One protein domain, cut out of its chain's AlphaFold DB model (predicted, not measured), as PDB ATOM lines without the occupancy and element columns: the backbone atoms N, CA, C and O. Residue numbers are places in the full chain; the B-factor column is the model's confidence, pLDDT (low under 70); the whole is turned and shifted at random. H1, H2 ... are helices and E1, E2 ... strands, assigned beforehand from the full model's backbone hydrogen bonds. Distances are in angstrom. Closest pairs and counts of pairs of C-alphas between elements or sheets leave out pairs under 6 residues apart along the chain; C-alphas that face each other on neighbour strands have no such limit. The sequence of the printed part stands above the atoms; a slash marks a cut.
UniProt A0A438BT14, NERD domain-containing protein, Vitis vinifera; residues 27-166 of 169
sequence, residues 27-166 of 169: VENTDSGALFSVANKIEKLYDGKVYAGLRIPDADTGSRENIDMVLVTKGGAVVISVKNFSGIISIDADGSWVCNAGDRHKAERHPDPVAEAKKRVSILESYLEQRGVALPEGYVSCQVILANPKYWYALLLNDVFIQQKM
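What this domain is: This is residues 27 to 166 of the 169 residues of the protein "NERD domain-containing protein" of Vitis vinifera (UniProt A0A438BT14). A twisted six-stranded sheet stands between two helices, H1 on one face and H2 on the other, and a small lobe, the three-stranded sheet E4 E5 E6, lies beyond one end of H2. The printed part has 140 residues, with two named helices and nine named strands in the order H1 E1 E2 E3 E4 E5 E6 H2 E7 E8 E9. The large sheet runs E1 E2 E3 E7 E8 E9 and is mixed; the small one is antiparallel. The class is mixed, helices and strands, and the whole is compact, with a radius of gyration of the C-alphas of 16.2 A and spans of 51 by 34 by 28 A, only just elongated.

Where its parts are: Find C-alpha 31 at (211.276, 175.763, 233.902); from there H1 runs 23.2 A to residue 46. E1, residues 49 to 57, bends by 72 degrees at residue 53, and E2, residues 64 to 73 and 25.4 A long, bends by 64 degrees at residue 68. E3 is residues 76 to 83, 22.8 A. Next come the short strands E4, residues 88 to 91, E5, residues 97 to 100, and E6, residues 108 to 110. Find C-alpha 113 at (221.340, 159.157, 230.217), where H2 begins; it runs 25.8 A to residue 130. E7 is residues 140 to 148, 26.0 A, E8 is residues 152 to 157, and E9 is residues 160 to 164, ending at C-alpha 164 at (206.771, 157.800, 219.283).

How they stand to each other: In the large sheet, E1 E2 E3 and E7 E8 E9 are meanders, each strand the antiparallel neighbour of the one before; look at N 51 and O 70, 2.8 A, and at N 78 and O 71, 2.8 A. E3 and E7 are parallel, with N 143 and O 79 at 2.8 A. E7 and E8 have N 146 and O 154 at 2.9 A, and E8 and E9 have N 160 and O 157 at 2.9 A. H1 and H2 are on opposite faces, giving three layers, helix, sheet and helix. H1 is over E1 and E2 at a height over the sheet of 8.6 A, with C-alphas 43 and 49 the closest to E1 at 5.2 A. H2 comes closest to E7 at the C-alphas of Ala 117 and Cys 142, 6.0 A. The third meander is E4 E5 E6, with N 98 and O 90 at 2.8 A and N 110 and O 97 at 2.8 A; E3 and E4 are apart. Every O i to N i+4 pair of H2 is within hydrogen-bond range, and 11 of 12 in H1.

The domain as a whole: The C-alphas of Asp 103 and Gly 132, the two farthest apart, are 51.0 A from each other. The printed part has no cut, and no link is long. Mean pLDDT of the printed part is 74.2; look for values under 70 at residues 27 to 38, 86 to 88, 95, 100 to 107 and 147 to 166.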
ATOM      1  N   VAL A  27     203.986 177.884 226.765       40.19
ATOM      2  CA  VAL A  27     205.379 177.915 227.167       40.19
ATOM      3  C   VAL A  27     205.677 179.362 227.556       40.19
ATOM      4  O   VAL A  27     206.369 180.093 226.858       40.19
ATOM      5  N   GLU A  28     205.151 179.800 228.696       29.34
ATOM      6  CA  GLU A  28     205.680 180.946 229.424       29.34
ATOM      7  C   GLU A  28     206.761 180.455 230.396       29.34
ATOM      8  O   GLU A  28     206.578 180.266 231.595       29.34
ATOM      9  N   ASN A  29     207.920 180.182 229.797       35.62
ATOM     10  CA  ASN A  29     209.246 180.648 230.212       35.62
ATOM     11  C   ASN A  29     209.714 180.517 231.680       35.62
ATOM     12  O   ASN A  29     210.664 181.197 232.067       35.62
ATOM     13  N   THR A  30     209.139 179.627 232.493       36.75
ATOM     14  CA  THR A  30     209.693 179.302 233.819       36.75
ATOM     15  C   THR A  30     209.773 177.785 234.004       36.75
ATOM     16  O   THR A  30     208.772 177.138 234.307       36.75
ATOM     17  N   ASP A  31     210.972 177.212 233.832       55.06
ATOM     18  CA  ASP A  31     211.276 175.763 233.902       55.06
ATOM     19  C   ASP A  31     210.664 175.037 235.121       55.06
ATOM     20  O   ASP A  31     210.368 173.843 235.067       55.06
ATOM     21  N   SER A  32     210.427 175.746 236.228       51.78
ATOM     22  CA  SER A  32     209.830 175.196 237.451       51.78
ATOM     23  C   SER A  32     208.329 174.892 237.340       51.78
ATOM     24  O   SER A  32     207.863 173.926 237.948       51.78
ATOM     25  N   GLY A  33     207.565 175.672 236.567       52.47
ATOM     26  CA  GLY A  33     206.114 175.494 236.420       52.47
ATOM     27  C   GLY A  33     205.754 174.237 235.625       52.47
ATOM     28  O   GLY A  33     204.863 173.476 236.011       52.47
ATOM     29  N   ALA A  34     206.514 173.965 234.562       58.69
ATOM     30  CA  ALA A  34     206.350 172.771 233.737       58.69
ATOM     31  C   ALA A  34     206.628 171.481 234.532       58.69
ATOM     32  O   ALA A  34     205.865 170.516 234.450       58.69
ATOM     33  N   LEU A  35     207.676 171.488 235.361       63.62
ATOM     34  CA  LEU A  35     208.086 170.349 236.186       63.62
ATOM     35  C   LEU A  35     207.004 169.966 237.210       63.62
ATOM     36  O   LEU A  35     206.702 168.787 237.392       63.62
ATOM     37  N   PHE A  36     206.366 170.965 237.826       65.25
ATOM     38  CA  PHE A  36     205.310 170.754 238.817       65.25
ATOM     39  C   PHE A  36     203.988 170.273 238.191       65.25
ATOM     40  O   PHE A  36     203.305 169.416 238.753       65.25
ATOM     41  N   SER A  37     203.639 170.768 236.998       66.50
ATOM     42  CA  SER A  37     202.465 170.292 236.249       66.50
ATOM     43  C   SER A  37     202.608 168.819 235.844       66.50
ATOM     44  O   SER A  37     201.694 168.013 236.051       66.50
ATOM     45  N   VAL A  38     203.792 168.438 235.351       68.56
ATOM     46  CA  VAL A  38     204.123 167.042 235.037       68.56
ATOM     47  C   VAL A  38     204.043 166.174 236.293       68.56
ATOM     48  O   VAL A  38     203.390 165.132 236.257       68.56
ATOM     49  N   ALA A  39     204.616 166.623 237.414       70.50
ATOM     50  CA  ALA A  39     204.568 165.899 238.684       70.50
ATOM     51  C   ALA A  39     203.126 165.579 239.121       70.50
ATOM     52  O   ALA A  39     202.811 164.416 239.363       70.50
ATOM     53  N   ASN A  40     202.224 166.564 239.108       71.69
ATOM     54  CA  ASN A  40     200.814 166.365 239.473       71.69
ATOM     55  C   ASN A  40     200.091 165.345 238.575       71.69
ATOM     56  O   ASN A  40     199.224 164.599 239.041       71.69
ATOM     57  N   LYS A  41     200.410 165.301 237.274       70.06
ATOM     58  CA  LYS A  41     199.842 164.298 236.356       70.06
ATOM     59  C   LYS A  41     200.379 162.894 236.658       70.06
ATOM     60  O   LYS A  41     199.591 161.948 236.667       70.06
ATOM     61  N   ILE A  42     201.682 162.763 236.939       73.38
ATOM     62  CA  ILE A  42     202.314 161.493 237.339       73.38
ATOM     63  C   ILE A  42     201.682 160.972 238.642       73.38
ATOM     64  O   ILE A  42     201.314 159.800 238.701       73.38
ATOM     65  N   GLU A  43     201.503 161.823 239.658       78.38
ATOM     66  CA  GLU A  43     200.895 161.430 240.942       78.38
ATOM     67  C   GLU A  43     199.516 160.784 240.758       78.38
ATOM     68  O   GLU A  43     199.270 159.682 241.255       78.38
ATOM     69  N   LYS A  44     198.638 161.432 239.978       75.88
ATOM     70  CA  LYS A  44     197.284 160.932 239.690       75.88
ATOM     71  C   LYS A  44     197.288 159.602 238.941       75.88
ATOM     72  O   LYS A  44     196.413 158.771 239.166       75.88
ATOM     73  N   LEU A  45     198.233 159.419 238.024       71.44
ATOM     74  CA  LEU A  45     198.294 158.241 237.165       71.44
ATOM     75  C   LEU A  45     198.769 156.993 237.919       71.44
ATOM     76  O   LEU A  45     198.262 155.901 237.675       71.44
ATOM     77  N   TYR A  46     199.742 157.162 238.813       71.69
ATOM     78  CA  TYR A  46     200.406 156.056 239.501       71.69
ATOM     79  C   TYR A  46     199.910 155.825 240.939       71.69
ATOM     80  O   TYR A  46     200.483 154.985 241.629       71.69
ATOM     81  N   ASP A  47     198.863 156.537 241.389       81.88
ATOM     82  CA  ASP A  47     198.387 156.531 242.790       81.88
ATOM     83  C   ASP A  47     199.561 156.705 243.772       81.88
ATOM     84  O   ASP A  47     199.770 155.925 244.707       81.88
ATOM     85  N   GLY A  48     200.412 157.690 243.475       87.25
ATOM     86  CA  GLY A  48     201.701 157.881 244.126       87.25
ATOM     87  C   GLY A  48     201.988 159.340 244.441       87.25
ATOM     88  O   GLY A  48     201.179 160.228 244.183       87.25
ATOM     89  N   LYS A  49     203.170 159.578 245.006       90.44
ATOM     90  CA  LYS A  49     203.659 160.910 245.360       90.44
ATOM     91  C   LYS A  49     204.938 161.223 244.603       90.44
ATOM     92  O   LYS A  49     205.839 160.388 244.572       90.44
ATOM     93  N   VAL A  50     205.032 162.410 244.022       88.06
ATOM     94  CA  VAL A  50     206.181 162.838 243.228       88.06
ATOM     95  C   VAL A  50     206.938 163.931 243.961       88.06
ATOM     96  O   VAL A  50     206.384 164.939 244.390       88.06
ATOM     97  N   TYR A  51     208.245 163.739 244.073       86.69
ATOM     98  CA  TYR A  51     209.173 164.718 244.609       86.69
ATOM     99  C   TYR A  51     210.013 165.271 243.466       86.69
ATOM    100  O   TYR A  51     210.879 164.575 242.944       86.69
ATOM    101  N   ALA A  52     209.732 166.504 243.064       86.00
ATOM    102  CA  ALA A  52     210.397 167.185 241.959       86.00
ATOM    103  C   ALA A  52     211.569 168.060 242.441       86.00
ATOM    104  O   ALA A  52     211.484 168.689 243.497       86.00
ATOM    105  N   GLY A  53     212.643 168.135 241.649       84.19
ATOM    106  CA  GLY A  53     213.781 169.033 241.860       84.19
ATOM    107  C   GLY A  53     214.561 168.759 243.146       84.19
ATOM    108  O   GLY A  53     214.981 169.698 243.827       84.19
ATOM    109  N   LEU A  54     214.732 167.487 243.512       88.25
ATOM    110  CA  LEU A  54     215.453 167.116 244.724       88.25
ATOM    111  C   LEU A  54     216.931 167.477 244.594       88.25
ATOM    112  O   LEU A  54     217.592 167.135 243.616       88.25
ATOM    113  N   ARG A  55     217.468 168.129 245.625       90.69
ATOM    114  CA  ARG A  55     218.889 168.453 245.723       90.69
ATOM    115  C   ARG A  55     219.468 167.801 246.964       90.69
ATOM    116  O   ARG A  55     219.247 168.287 248.074       90.69
ATOM    117  N   ILE A  56     220.194 166.706 246.771       90.94
ATOM    118  CA  ILE A  56     220.741 165.885 247.854       90.94
ATOM    119  C   ILE A  56     222.268 165.838 247.775       90.94
ATOM    120  O   ILE A  56     222.824 165.942 246.683       90.94
ATOM    121  N   PRO A  57     222.977 165.756 248.908       90.69
ATOM    122  CA  PRO A  57     224.401 165.471 248.889       90.69
ATOM    123  C   PRO A  57     224.639 164.025 248.442       90.69
ATOM    124  O   PRO A  57     223.959 163.113 248.912       90.69
ATOM    125  N   ASP A  58     225.620 163.832 247.572       89.88
ATOM    126  CA  ASP A  58     226.244 162.537 247.342       89.88
ATOM    127  C   ASP A  58     226.897 162.069 248.647       89.88
ATOM    128  O   ASP A  58     227.703 162.786 249.248       89.88
ATOM    129  N   ALA A  59     226.503 160.881 249.089       84.69
ATOM    130  CA  ALA A  59     226.987 160.232 250.296       84.69
ATOM    131  C   ALA A  59     228.512 160.028 250.292       84.69
ATOM    132  O   ALA A  59     229.131 160.138 251.351       84.69
ATOM    133  N   ASP A  60     229.095 159.767 249.120       83.38
ATOM    134  CA  ASP A  60     230.506 159.405 248.972       83.38
ATOM    135  C   ASP A  60     231.395 160.636 248.785       83.38
ATOM    136  O   ASP A  60     232.495 160.726 249.334       83.38
ATOM    137  N   THR A  61     230.927 161.601 247.990       87.56
ATOM    138  CA  THR A  61     231.741 162.755 247.574       87.56
ATOM    139  C   THR A  61     231.369 164.055 248.287       87.56
ATOM    140  O   THR A  61     232.140 165.016 248.268       87.56
ATOM    141  N   GLY A  62     230.189 164.119 248.907       83.94
ATOM    142  CA  GLY A  62     229.635 165.334 249.502       83.94
ATOM    143  C   GLY A  62     229.184 166.390 248.483       83.94
ATOM    144  O   GLY A  62     228.730 167.466 248.891       83.94
ATOM    145  N   SER A  63     229.292 166.128 247.172       87.75
ATOM    146  CA  SER A  63     228.817 167.050 246.137       87.75
ATOM    147  C   SER A  63     227.297 167.157 246.169       87.75
ATOM    148  O   SER A  63     226.587 166.220 246.518       87.75
ATOM    149  N   ARG A  64     226.758 168.327 245.815       89.75
ATOM    150  CA  ARG A  64     225.305 168.481 245.681       89.75
ATOM    151  C   ARG A  64     224.864 167.946 244.331       89.75
ATOM    152  O   ARG A  64     225.195 168.526 243.301       89.75
ATOM    153  N   GLU A  65     224.037 166.922 244.378       89.88
ATOM    154  CA  GLU A  65     223.484 166.220 243.239       89.88
ATOM    155  C   GLU A  65     222.006 166.596 243.063       89.88
ATOM    156  O   GLU A  65     221.246 166.682 244.030       89.88
ATOM    157  N   ASN A  66     221.602 166.853 241.817       87.69
ATOM    158  CA  ASN A  66     220.217 167.163 241.467       87.69
ATOM    159  C   ASN A  66     219.535 165.901 240.923       87.69
ATOM    160  O   ASN A  66     220.098 165.203 240.081       87.69
ATOM    161  N   ILE A  67     218.328 165.618 241.402       87.56
ATOM    162  CA  ILE A  67     217.446 164.567 240.899       87.56
ATOM    163  C   ILE A  67     216.166 165.241 240.416       87.56
ATOM    164  O   ILE A  67     215.501 165.937 241.186       87.56
ATOM    165  N   ASP A  68     215.829 165.029 239.145       84.69
ATOM    166  CA  ASP A  68     214.728 165.744 238.501       84.69
ATOM    167  C   ASP A  68     213.392 165.384 239.151       84.69
ATOM    168  O   ASP A  68     212.673 166.279 239.593       84.69
ATOM    169  N   MET A  69     213.066 164.091 239.264       87.50
ATOM    170  CA  MET A  69     211.893 163.637 240.010       87.50
ATOM    171  C   MET A  69     212.105 162.268 240.668       87.50
ATOM    172  O   MET A  69     212.819 161.411 240.149       87.50
ATOM    173  N   VAL A  70     211.416 162.040 241.785       89.75
ATOM    174  CA  VAL A  70     211.254 160.720 242.409       89.75
ATOM    175  C   VAL A  70     209.769 160.447 242.605       89.75
ATOM    176  O   VAL A  70     209.116 161.133 243.388       89.75
ATOM    177  N   LEU A  71     209.237 159.447 241.908       90.06
ATOM    178  CA  LEU A  71     207.890 158.927 242.128       90.06
ATOM    179  C   LEU A  71     207.947 157.834 243.196       90.06
ATOM    180  O   LEU A  71     208.669 156.858 243.037       90.06
ATOM    181  N   VAL A  72     207.157 157.963 244.254       91.31
ATOM    182  CA  VAL A  72     206.985 156.951 245.298       91.31
ATOM    183  C   VAL A  72     205.574 156.390 245.209       91.31
ATOM    184  O   VAL A  72     204.593 157.127 245.288       91.31
ATOM    185  N   THR A  73     205.472 155.074 245.069       88.38
ATOM    186  CA  THR A  73     204.207 154.331 245.039       88.38
ATOM    187  C   THR A  73     204.191 153.288 246.154       88.38
ATOM    188  O   THR A  73     205.198 153.062 246.825       88.38
ATOM    189  N   LYS A  74     203.065 152.587 246.324       85.31
ATOM    190  CA  LYS A  74     202.984 151.424 247.228       85.31
ATOM    191  C   LYS A  74     203.936 150.282 246.833       85.31
ATOM    192  O   LYS A  74     204.231 149.444 247.674       85.31
ATOM    193  N   GLY A  75     204.367 150.226 245.569       83.62
ATOM    194  CA  GLY A  75     205.196 149.144 245.032       83.62
ATOM    195  C   GLY A  75     206.696 149.437 244.973       83.62
ATOM    196  O   GLY A  75     207.457 148.531 244.656       83.62
ATOM    197  N   GLY A  76     207.126 150.672 245.243       89.62
ATOM    198  CA  GLY A  76     208.524 151.071 245.089       89.62
ATOM    199  C   GLY A  76     208.693 152.548 244.763       89.62
ATOM    200  O   GLY A  76     207.720 153.313 244.732       89.62
ATOM    201  N   ALA A  77     209.937 152.935 244.489       90.56
ATOM    202  CA  ALA A  77     210.290 154.270 244.029       90.56
ATOM    203  C   ALA A  77     210.891 154.244 242.614       90.56
ATOM    204  O   ALA A  77     211.545 153.284 242.207       90.56
ATOM    205  N   VAL A  78     210.675 155.316 241.858       90.69
ATOM    206  CA  VAL A  78     211.226 155.499 240.513       90.69
ATOM    207  C   VAL A  78     211.910 156.855 240.442       90.69
ATOM    208  O   VAL A  78     211.263 157.889 240.604       90.69
ATOM    209  N   VAL A  79     213.213 156.853 240.179       90.31
ATOM    210  CA  VAL A  79     213.969 158.052 239.814       90.31
ATOM    211  C   VAL A  79     213.711 158.348 238.346       90.31
ATOM    212  O   VAL A  79     214.035 157.542 237.478       90.31
ATOM    213  N   ILE A  80     213.144 159.510 238.056       84.19
ATOM    214  CA  ILE A  80     212.861 159.942 236.692       84.19
ATOM    215  C   ILE A  80     213.857 161.043 236.347       84.19
ATOM    216  O   ILE A  80     213.899 162.063 237.033       84.19
ATOM    217  N   SER A  81     214.652 160.839 235.294       83.75
ATOM    218  CA  SER A  81     215.512 161.882 234.731       83.75
ATOM    219  C   SER A  81     214.936 162.401 233.423       83.75
ATOM    220  O   SER A  81     214.547 161.623 232.552       83.75
ATOM    221  N   VAL A  82     214.890 163.721 233.280       76.50
ATOM    222  CA  VAL A  82     214.378 164.388 232.085       76.50
ATOM    223  C   VAL A  82     215.553 164.993 231.329       76.50
ATOM    224  O   VAL A  82     216.278 165.838 231.847       76.50
ATOM    225  N   LYS A  83     215.749 164.571 230.080       76.94
ATOM    226  CA  LYS A  83     216.766 165.133 229.188       76.94
ATOM    227  C   LYS A  83     216.099 165.839 228.020       76.94
ATOM    228  O   LYS A  83     215.240 165.277 227.346       76.94
ATOM    229  N   ASN A  84     216.543 167.061 227.765       73.38
ATOM    230  CA  ASN A  84     216.159 167.833 226.595       73.38
ATOM    231  C   ASN A  84     217.338 167.853 225.617       73.38
ATOM    232  O   ASN A  84     218.240 168.681 225.748       73.38
ATOM    233  N   PHE A  85     217.371 166.899 224.685       71.12
ATOM    234  CA  PHE A  85     218.356 166.916 223.603       71.12
ATOM    235  C   PHE A  85     217.737 167.543 222.356       71.12
ATOM    236  O   PHE A  85     216.624 167.209 221.946       71.12
ATOM    237  N   SER A  86     218.481 168.445 221.723       62.31
ATOM    238  CA  SER A  86     218.038 169.131 220.516       62.31
ATOM    239  C   SER A  86     218.405 168.343 219.258       62.31
ATOM    240  O   SER A  86     219.518 168.476 218.758       62.31
ATOM    241  N   GLY A  87     217.472 167.565 218.704       64.56
ATOM    242  CA  GLY A  87     217.675 166.876 217.420       64.56
ATOM    243  C   GLY A  87     217.282 165.402 217.438       64.56
ATOM    244  O   GLY A  87     216.530 164.958 218.306       64.56
ATOM    245  N   ILE A  88     217.763 164.650 216.445       65.12
ATOM    246  CA  ILE A  88     217.570 163.195 216.380       65.12
ATOM    247  C   ILE A  88     218.669 162.539 217.212       65.12
ATOM    248  O   ILE A  88     219.850 162.814 217.006       65.12
ATOM    249  N   ILE A  89     218.269 161.683 218.146       70.19
ATOM    250  CA  ILE A  89     219.176 160.947 219.018       70.19
ATOM    251  C   ILE A  89     219.458 159.594 218.366       70.19
ATOM    252  O   ILE A  89     218.533 158.891 217.962       70.19
ATOM    253  N   SER A  90     220.732 159.232 218.290       71.56
ATOM    254  CA  SER A  90     221.211 157.923 217.851       71.56
ATOM    255  C   SER A  90     222.265 157.410 218.824       71.56
ATOM    256  O   SER A  90     223.001 158.203 219.410       71.56
ATOM    257  N   ILE A  91     222.358 156.092 218.967       73.50
ATOM    258  CA  ILE A  91     223.448 155.443 219.699       73.50
ATOM    259  C   ILE A  91     224.535 155.100 218.675       73.50
ATOM    260  O   ILE A  91     224.249 154.431 217.680       73.50
ATOM    261  N   ASP A  92     225.746 155.616 218.881       71.75
ATOM    262  CA  ASP A  92     226.911 155.353 218.028       71.75
ATOM    263  C   ASP A  92     227.494 153.955 218.318       71.75
ATOM    264  O   ASP A  92     227.153 153.310 219.311       71.75
ATOM    265  N   ALA A  93     228.383 153.463 217.454       74.00
ATOM    266  CA  ALA A  93     228.959 152.119 217.566       74.00
ATOM    267  C   ALA A  93     229.778 151.902 218.856       74.00
ATOM    268  O   ALA A  93     229.952 150.765 219.291       74.00
ATOM    269  N   ASP A  94     230.266 152.984 219.470       74.06
ATOM    270  CA  ASP A  94     230.966 152.984 220.760       74.06
ATOM    271  C   ASP A  94     230.015 153.035 221.976       74.06
ATOM    272  O   ASP A  94     230.474 153.091 223.116       74.06
ATOM    273  N   GLY A  95     228.696 153.009 221.747       68.38
ATOM    274  CA  GLY A  95     227.666 153.122 222.782       68.38
ATOM    275  C   GLY A  95     227.404 154.556 223.245       68.38
ATOM    276  O   GLY A  95     226.600 154.764 224.156       68.38
ATOM    277  N   SER A  96     228.057 155.557 222.643       70.62
ATOM    278  CA  SER A  96     227.823 156.958 222.985       70.62
ATOM    279  C   SER A  96     226.498 157.471 222.423       70.62
ATOM    280  O   SER A  96     226.046 157.084 221.342       70.62
ATOM    281  N   TRP A  97     225.865 158.371 223.174       74.88
ATOM    282  CA  TRP A  97     224.622 159.009 222.767       74.88
ATOM    283  C   TRP A  97     224.946 160.245 221.940       74.88
ATOM    284  O   TRP A  97     225.588 161.183 222.415       74.88
ATOM    285  N   VAL A  98     224.501 160.242 220.689       73.44
ATOM    286  CA  VAL A  98     224.804 161.287 219.718       73.44
ATOM    287  C   VAL A  98     223.527 161.997 219.311       73.44
ATOM    288  O   VAL A  98     222.556 161.362 218.902       73.44
ATOM    289  N   CYS A  99     223.537 163.324 219.396       71.56
ATOM    290  CA  CYS A  99     222.457 164.160 218.908       71.56
ATOM    291  C   CYS A  99     222.854 164.833 217.591       71.56
ATOM    292  O   CYS A  99     223.793 165.632 217.532       71.56
ATOM    293  N   ASN A 100     222.117 164.511 216.529       67.00
ATOM    294  CA  ASN A 100     222.241 165.149 215.227       67.00
ATOM    295  C   ASN A 100     221.187 166.255 215.120       67.00
ATOM    296  O   ASN A 100     220.019 166.010 214.801       67.00
ATOM    297  N   ALA A 101     221.596 167.491 215.404       60.56
ATOM    298  CA  ALA A 101     220.820 168.670 215.052       60.56
ATOM    299  C   ALA A 101     221.028 168.920 213.553       60.56
ATOM    300  O   ALA A 101     222.116 169.328 213.159       60.56
ATOM    301  N   GLY A 102     220.010 168.660 212.727       56.16
ATOM    302  CA  GLY A 102     220.095 168.616 211.256       56.16
ATOM    303  C   GLY A 102     220.657 169.850 210.525       56.16
ATOM    304  O   GLY A 102     220.781 169.790 209.310       56.16
ATOM    305  N   ASP A 103     221.015 170.921 211.239       54.03
ATOM    306  CA  ASP A 103     221.558 172.182 210.707       54.03
ATOM    307  C   ASP A 103     222.923 172.586 211.314       54.03
ATOM    308  O   ASP A 103     223.540 173.565 210.897       54.03
ATOM    309  N   ARG A 104     223.436 171.855 212.319       56.00
ATOM    310  CA  ARG A 104     224.772 172.101 212.894       56.00
ATOM    311  C   ARG A 104     225.745 171.053 212.369       56.00
ATOM    312  O   ARG A 104     225.541 169.862 212.561       56.00
ATOM    313  N   HIS A 105     226.863 171.488 211.791       55.62
ATOM    314  CA  HIS A 105     227.930 170.618 211.264       55.62
ATOM    315  C   HIS A 105     228.641 169.728 212.308       55.62
ATOM    316  O   HIS A 105     229.644 169.092 211.982       55.62
ATOM    317  N   LYS A 106     228.179 169.672 213.563       61.34
ATOM    318  CA  LYS A 106     228.819 168.893 214.621       61.34
ATOM    319  C   LYS A 106     227.778 168.161 215.454       61.34
ATOM    320  O   LYS A 106     226.980 168.782 216.147       61.34
ATOM    321  N   ALA A 107     227.840 166.839 215.382       67.94
ATOM    322  CA  ALA A 107     227.127 165.939 216.264       67.94
ATOM    323  C   ALA A 107     227.526 166.210 217.727       67.94
ATOM    324  O   ALA A 107     228.718 166.239 218.056       67.94
ATOM    325  N   GLU A 108     226.543 166.443 218.596       71.94
ATOM    326  CA  GLU A 108     226.776 166.654 220.028       71.94
ATOM    327  C   GLU A 108     226.778 165.291 220.733       71.94
ATOM    328  O   GLU A 108     225.839 164.505 220.594       71.94
ATOM    329  N   ARG A 109     227.867 164.984 221.447       73.94
ATOM    330  CA  ARG A 109     228.000 163.753 222.234       73.94
ATOM    331  C   ARG A 109     227.549 164.016 223.663       73.94
ATOM    332  O   ARG A 109     228.077 164.913 224.318       73.94
ATOM    333  N   HIS A 110     226.617 163.203 224.140       74.44
ATOM    334  CA  HIS A 110     226.115 163.229 225.505       74.44
ATOM    335  C   HIS A 110     226.509 161.941 226.245       74.44
ATOM    336  O   HIS A 110     226.655 160.888 225.614       74.44
ATOM    337  N   PRO A 111     226.702 162.006 227.576       78.56
ATOM    338  CA  PRO A 111     226.815 160.802 228.390       78.56
ATOM    339  C   PRO A 111     225.535 159.963 228.287       78.56
ATOM    340  O   PRO A 111     224.463 160.494 227.991       78.56
ATOM    341  N   ASP A 112     225.653 158.657 228.540       79.88
ATOM    342  CA  ASP A 112     224.504 157.753 228.549       79.88
ATOM    343  C   ASP A 112     223.504 158.179 229.638       79.88
ATOM    344  O   ASP A 112     223.810 158.072 230.833       79.88
ATOM    345  N   PRO A 113     222.303 158.651 229.259       80.12
ATOM    346  CA  PRO A 113     221.340 159.157 230.217       80.12
ATOM    347  C   PRO A 113     220.795 158.048 231.126       80.12
ATOM    348  O   PRO A 113     220.376 158.341 232.246       80.12
ATOM    349  N   VAL A 114     220.823 156.781 230.691       82.44
ATOM    350  CA  VAL A 114     220.420 155.636 231.521       82.44
ATOM    351  C   VAL A 114     221.480 155.365 232.584       82.44
ATOM    352  O   VAL A 114     221.137 155.208 233.756       82.44
ATOM    353  N   ALA A 115     222.761 155.367 232.212       85.62
ATOM    354  CA  ALA A 115     223.857 155.254 233.174       85.62
ATOM    355  C   ALA A 115     223.840 156.405 234.192       85.62
ATOM    356  O   ALA A 115     224.005 156.176 235.392       85.62
ATOM    357  N   GLU A 116     223.571 157.635 233.742       87.62
ATOM    358  CA  GLU A 116     223.398 158.773 234.643       87.62
ATOM    359  C   GLU A 116     222.222 158.565 235.604       87.62
ATOM    360  O   GLU A 116     222.381 158.776 236.804       87.62
ATOM    361  N   ALA A 117     221.061 158.117 235.120       88.38
ATOM    362  CA  ALA A 117     219.898 157.868 235.969       88.38
ATOM    363  C   ALA A 117     220.143 156.737 236.986       88.38
ATOM    364  O   ALA A 117     219.776 156.880 238.151       88.38
ATOM    365  N   LYS A 118     220.838 155.660 236.593       90.62
ATOM    366  CA  LYS A 118     221.270 154.589 237.511       90.62
ATOM    367  C   LYS A 118     222.202 155.128 238.599       90.62
ATOM    368  O   LYS A 118     222.010 154.822 239.770       90.62
ATOM    369  N   LYS A 119     223.139 156.020 238.251       92.25
ATOM    370  CA  LYS A 119     223.972 156.710 239.249       92.25
ATOM    371  C   LYS A 119     223.119 157.515 240.241       92.25
ATOM    372  O   LYS A 119     223.389 157.496 241.438       92.25
ATOM    373  N   ARG A 120     222.081 158.212 239.762       92.88
ATOM    374  CA  ARG A 120     221.152 158.975 240.622       92.88
ATOM    375  C   ARG A 120     220.378 158.070 241.584       92.88
ATOM    376  O   ARG A 120     220.152 158.489 242.715       92.88
ATOM    377  N   VAL A 121     220.009 156.859 241.158       93.56
ATOM    378  CA  VAL A 121     219.404 155.841 242.035       93.56
ATOM    379  C   VAL A 121     220.351 155.493 243.175       93.56
ATOM    380  O   VAL A 121     219.965 155.657 244.326       93.56
ATOM    381  N   SER A 122     221.600 155.130 242.870       93.88
ATOM    382  CA  SER A 122     222.579 154.777 243.905       93.88
ATOM    383  C   SER A 122     222.811 155.920 244.897       93.88
ATOM    384  O   SER A 122     222.807 155.699 246.102       93.88
ATOM    385  N   ILE A 123     222.918 157.164 244.411       94.12
ATOM    386  CA  ILE A 123     223.054 158.342 245.284       94.12
ATOM    387  C   ILE A 123     221.834 158.496 246.208       94.12
ATOM    388  O   ILE A 123     221.992 158.795 247.392       94.12
ATOM    389  N   LEU A 124     220.617 158.307 245.686       93.81
ATOM    390  CA  LEU A 124     219.392 158.393 246.482       93.81
ATOM    391  C   LEU A 124     219.328 157.289 247.544       93.81
ATOM    392  O   LEU A 124     218.978 157.573 248.687       93.81
ATOM    393  N   GLU A 125     219.669 156.055 247.178       94.38
ATOM    394  CA  GLU A 125     219.695 154.912 248.093       94.38
ATOM    395  C   GLU A 125     220.690 155.143 249.232       94.38
ATOM    396  O   GLU A 125     220.297 155.096 250.398       94.38
ATOM    397  N   SER A 126     221.936 155.512 248.918       93.69
ATOM    398  CA  SER A 126     222.954 155.812 249.931       93.69
ATOM    399  C   SER A 126     222.559 156.995 250.818       93.69
ATOM    400  O   SER A 126     222.765 156.965 252.033       93.69
ATOM    401  N   TYR A 127     221.944 158.037 250.247       93.12
ATOM    402  CA  TYR A 127     221.447 159.177 251.018       93.12
ATOM    403  C   TYR A 127     220.356 158.772 252.023       93.12
ATOM    404  O   TYR A 127     220.355 159.239 253.165       93.12
ATOM    405  N   LEU A 128     219.419 157.914 251.611       92.69
ATOM    406  CA  LEU A 128     218.346 157.418 252.474       92.69
ATOM    407  C   LEU A 128     218.881 156.475 253.556       92.69
ATOM    408  O   LEU A 128     218.490 156.600 254.720       92.69
ATOM    409  N   GLU A 129     219.832 155.610 253.212       93.31
ATOM    410  CA  GLU A 129     220.474 154.696 254.158       93.31
ATOM    411  C   GLU A 129     221.191 155.461 255.280       93.31
ATOM    412  O   GLU A 129     220.968 155.185 256.461       93.31
ATOM    413  N   GLN A 130     221.943 156.518 254.945       91.81
ATOM    414  CA  GLN A 130     222.579 157.406 255.932       91.81
ATOM    415  C   GLN A 130     221.579 158.107 256.868       91.81
ATOM    416  O   GLN A 130     221.944 158.565 257.952       91.81
ATOM    417  N   ARG A 131     220.309 158.207 256.465       90.62
ATOM    418  CA  ARG A 131     219.208 158.765 257.267       90.62
ATOM    419  C   ARG A 131     218.436 157.698 258.048       90.62
ATOM    420  O   ARG A 131     217.437 158.031 258.682       90.62
ATOM    421  N   GLY A 132     218.902 156.450 258.037       92.75
ATOM    422  CA  GLY A 132     218.276 155.325 258.728       92.75
ATOM    423  C   GLY A 132     217.156 154.650 257.934       92.75
ATOM    424  O   GLY A 132     216.372 153.904 258.517       92.75
ATOM    425  N   VAL A 133     217.060 154.905 256.626       92.25
ATOM    426  CA  VAL A 133     216.079 154.278 255.730       92.25
ATOM    427  C   VAL A 133     216.809 153.318 254.793       92.25
ATOM    428  O   VAL A 133     217.207 153.689 253.694       92.25
ATOM    429  N   ALA A 134     216.988 152.074 255.237       90.31
ATOM    430  CA  ALA A 134     217.519 151.008 254.394       90.31
ATOM    431  C   ALA A 134     216.408 150.457 253.489       90.31
ATOM    432  O   ALA A 134     215.369 150.001 253.976       90.31
ATOM    433  N   LEU A 135     216.619 150.517 252.176       90.69
ATOM    434  CA  LEU A 135     215.672 150.017 251.184       90.69
ATOM    435  C   LEU A 135     216.074 148.607 250.724       90.69
ATOM    436  O   LEU A 135     217.267 148.326 250.615       90.69
ATOM    437  N   PRO A 136     215.111 147.708 250.449       90.00
ATOM    438  CA  PRO A 136     215.410 146.428 249.819       90.00
ATOM    439  C   PRO A 136     216.053 146.617 248.442       90.00
ATOM    440  O   PRO A 136     215.736 147.568 247.726       90.00
ATOM    441  N   GLU A 137     216.893 145.664 248.043       88.12
ATOM    442  CA  GLU A 137     217.476 145.649 246.702       88.12
ATOM    443  C   GLU A 137     216.377 145.687 245.624       88.12
ATOM    444  O   GLU A 137     215.384 144.958 245.695       88.12
ATOM    445  N   GLY A 138     216.542 146.571 244.636       86.06
ATOM    446  CA  GLY A 138     215.591 146.749 243.536       86.06
ATOM    447  C   GLY A 138     214.325 147.541 243.888       86.06
ATOM    448  O   GLY A 138     213.450 147.681 243.036       86.06
ATOM    449  N   TYR A 139     214.211 148.082 245.108       89.56
ATOM    450  CA  TYR A 139     213.069 148.916 245.500       89.56
ATOM    451  C   TYR A 139     213.024 150.256 244.751       89.56
ATOM    452  O   TYR A 139     211.941 150.796 244.499       89.56
ATOM    453  N   VAL A 140     214.193 150.799 244.397       91.25
ATOM    454  CA  VAL A 140     214.323 152.003 243.575       91.25
ATOM    455  C   VAL A 140     214.725 151.604 242.156       91.25
ATOM    456  O   VAL A 140     215.738 150.950 241.938       91.25
ATOM    457  N   SER A 141     213.932 152.016 241.171       89.62
ATOM    458  CA  SER A 141     214.263 151.877 239.746       89.62
ATOM    459  C   SER A 141     214.483 153.245 239.095       89.62
ATOM    460  O   SER A 141     214.283 154.281 239.732       89.62
ATOM    461  N   CYS A 142     214.907 153.273 237.830       87.94
ATOM    462  CA  CYS A 142     215.092 154.513 237.080       87.94
ATOM    463  C   CYS A 142     214.314 154.531 235.764       87.94
ATOM    464  O   CYS A 142     214.161 153.507 235.100       87.94
ATOM    465  N   GLN A 143     213.908 155.726 235.346       83.31
ATOM    466  CA  GLN A 143     213.293 155.990 234.055       83.31
ATOM    467  C   GLN A 143     213.891 157.261 233.451       83.31
ATOM    468  O   GLN A 143     214.111 158.249 234.151       83.31
ATOM    469  N   VAL A 144     214.145 157.254 232.143       77.19
ATOM    470  CA  VAL A 144     214.622 158.440 231.421       77.19
ATOM    471  C   VAL A 144     213.543 158.908 230.453       77.19
ATOM    472  O   VAL A 144     213.009 158.122 229.668       77.19
ATOM    473  N   ILE A 145     213.233 160.200 230.508       75.00
ATOM    474  CA  ILE A 145     212.322 160.881 229.594       75.00
ATOM    475  C   ILE A 145     213.155 161.786 228.696       75.00
ATOM    476  O   ILE A 145     213.789 162.732 229.164       75.00
ATOM    477  N   LEU A 146     213.138 161.507 227.398       72.00
ATOM    478  CA  LEU A 146     213.733 162.361 226.381       72.00
ATOM    479  C   LEU A 146     212.635 163.289 225.860       72.00
ATOM    480  O   LEU A 146     211.747 162.864 225.117       72.00
ATOM    481  N   ALA A 147     212.666 164.541 226.302       65.56
ATOM    482  CA  ALA A 147     211.705 165.557 225.908       65.56
ATOM    483  C   ALA A 147     212.268 166.353 224.723       65.56
ATOM    484  O   ALA A 147     213.115 167.221 224.918       65.56
ATOM    485  N   ASN A 148     211.802 166.073 223.501       62.09
ATOM    486  CA  ASN A 148     212.081 166.917 222.341       62.09
ATOM    487  C   ASN A 148     210.765 167.467 221.756       62.09
ATOM    488  O   ASN A 148     210.102 166.785 220.969       62.09
ATOM    489  N   PRO A 149     210.399 168.723 222.070       51.16
ATOM    490  CA  PRO A 149     209.112 169.294 221.669       51.16
ATOM    491  C   PRO A 149     208.947 169.442 220.151       51.16
ATOM    492  O   PRO A 149     207.828 169.608 219.682       51.16
ATOM    493  N   LYS A 150     210.032 169.390 219.364       50.41
ATOM    494  CA  LYS A 150     209.959 169.565 217.906       50.41
ATOM    495  C   LYS A 150     209.700 168.276 217.135       50.41
ATOM    496  O   LYS A 150     209.268 168.359 215.990       50.41
ATOM    497  N   TYR A 151     210.017 167.111 217.703       43.44
ATOM    498  CA  TYR A 151     210.078 165.893 216.898       43.44
ATOM    499  C   TYR A 151     209.506 164.636 217.578       43.44
ATOM    500  O   TYR A 151     209.028 163.773 216.840       43.44
ATOM    501  N   TRP A 152     209.561 164.480 218.914       48.97
ATOM    502  CA  TRP A 152     209.117 163.248 219.604       48.97
ATOM    503  C   TRP A 152     209.304 163.295 221.136       48.97
ATOM    504  O   TRP A 152     210.179 163.984 221.658       48.97
ATOM    505  N   TYR A 153     208.539 162.459 221.846       49.62
ATOM    506  CA  TYR A 153     208.830 162.054 223.227       49.62
ATOM    507  C   TYR A 153     209.316 160.602 223.209       49.62
ATOM    508  O   TYR A 153     208.685 159.756 222.568       49.62
ATOM    509  N   ALA A 154     210.419 160.298 223.898       51.03
ATOM    510  CA  ALA A 154     210.824 158.910 224.121       51.03
ATOM    511  C   ALA A 154     210.933 158.596 225.606       51.03
ATOM    512  O   ALA A 154     211.494 159.362 226.392       51.03
ATOM    513  N   LEU A 155     210.395 157.434 225.961       54.00
ATOM    514  CA  LEU A 155     210.524 156.838 227.279       54.00
ATOM    515  C   LEU A 155     211.533 155.703 227.155       54.00
ATOM    516  O   LEU A 155     211.349 154.782 226.359       54.00
ATOM    517  N   LEU A 156     212.597 155.793 227.941       52.59
ATOM    518  CA  LEU A 156     213.536 154.704 228.161       52.59
ATOM    519  C   LEU A 156     213.117 154.004 229.448       52.59
ATOM    520  O   LEU A 156     213.311 154.524 230.551       52.59
ATOM    521  N   LEU A 157     212.490 152.844 229.281       50.56
ATOM    522  CA  LEU A 157     212.084 151.952 230.362       50.56
ATOM    523  C   LEU A 157     213.027 150.757 230.348       50.56
ATOM    524  O   LEU A 157     212.950 149.970 229.413       50.56
ATOM    525  N   ASN A 158     213.886 150.611 231.362       47.62
ATOM    526  CA  ASN A 158     214.707 149.409 231.568       47.62
ATOM    527  C   ASN A 158     215.327 148.863 230.262       47.62
ATOM    528  O   ASN A 158     215.029 147.746 229.848       47.62
ATOM    529  N   ASP A 159     216.134 149.694 229.593       43.03
ATOM    530  CA  ASP A 159     216.844 149.391 228.336       43.03
ATOM    531  C   ASP A 159     215.962 149.237 227.072       43.03
ATOM    532  O   ASP A 159     216.469 148.965 225.982       43.03
ATOM    533  N   VAL A 160     214.652 149.493 227.162       37.41
ATOM    534  CA  VAL A 160     213.744 149.559 226.007       37.41
ATOM    535  C   VAL A 160     213.586 151.010 225.552       37.41
ATOM    536  O   VAL A 160     212.999 151.838 226.252       37.41
ATOM    537  N   PHE A 161     214.096 151.318 224.357       42.12
ATOM    538  CA  PHE A 161     213.891 152.603 223.685       42.12
ATOM    539  C   PHE A 161     212.560 152.592 222.932       42.12
ATOM    540  O   PHE A 161     212.395 151.852 221.962       42.12
ATOM    541  N   ILE A 162     211.607 153.416 223.369       44.62
ATOM    542  CA  ILE A 162     210.321 153.576 222.682       44.62
ATOM    543  C   ILE A 162     210.234 154.998 222.143       44.62
ATOM    544  O   ILE A 162     210.045 155.952 222.896       44.62
ATOM    545  N   GLN A 163     210.371 155.121 220.823       41.25
ATOM    546  CA  GLN A 163     210.219 156.371 220.087       41.25
ATOM    547  C   GLN A 163     208.799 156.451 219.523       41.25
ATOM    548  O   GLN A 163     208.423 155.645 218.673       41.25
ATOM    549  N   GLN A 164     208.009 157.430 219.968       41.12
ATOM    550  CA  GLN A 164     206.771 157.800 219.283       41.12
ATOM    551  C   GLN A 164     206.949 159.144 218.586       41.12
ATOM    552  O   GLN A 164     207.212 160.170 219.213       41.12
ATOM    553  N   LYS A 165     206.796 159.119 217.262       39.12
ATOM    554  CA  LYS A 165     206.647 160.318 216.447       39.12
ATOM    555  C   LYS A 165     205.209 160.810 216.611       39.12
ATOM    556  O   LYS A 165     204.276 160.053 216.355       39.12
ATOM    557  N   MET A 166     205.035 162.053 217.049       35.62
ATOM    558  CA  MET A 166     203.744 162.731 216.941       35.62
ATOM    559  C   MET A 166     203.596 163.151 215.477       35.62
ATOM    560  O   MET A 166     204.409 163.934 214.982       35.62
TER     561      MET A 166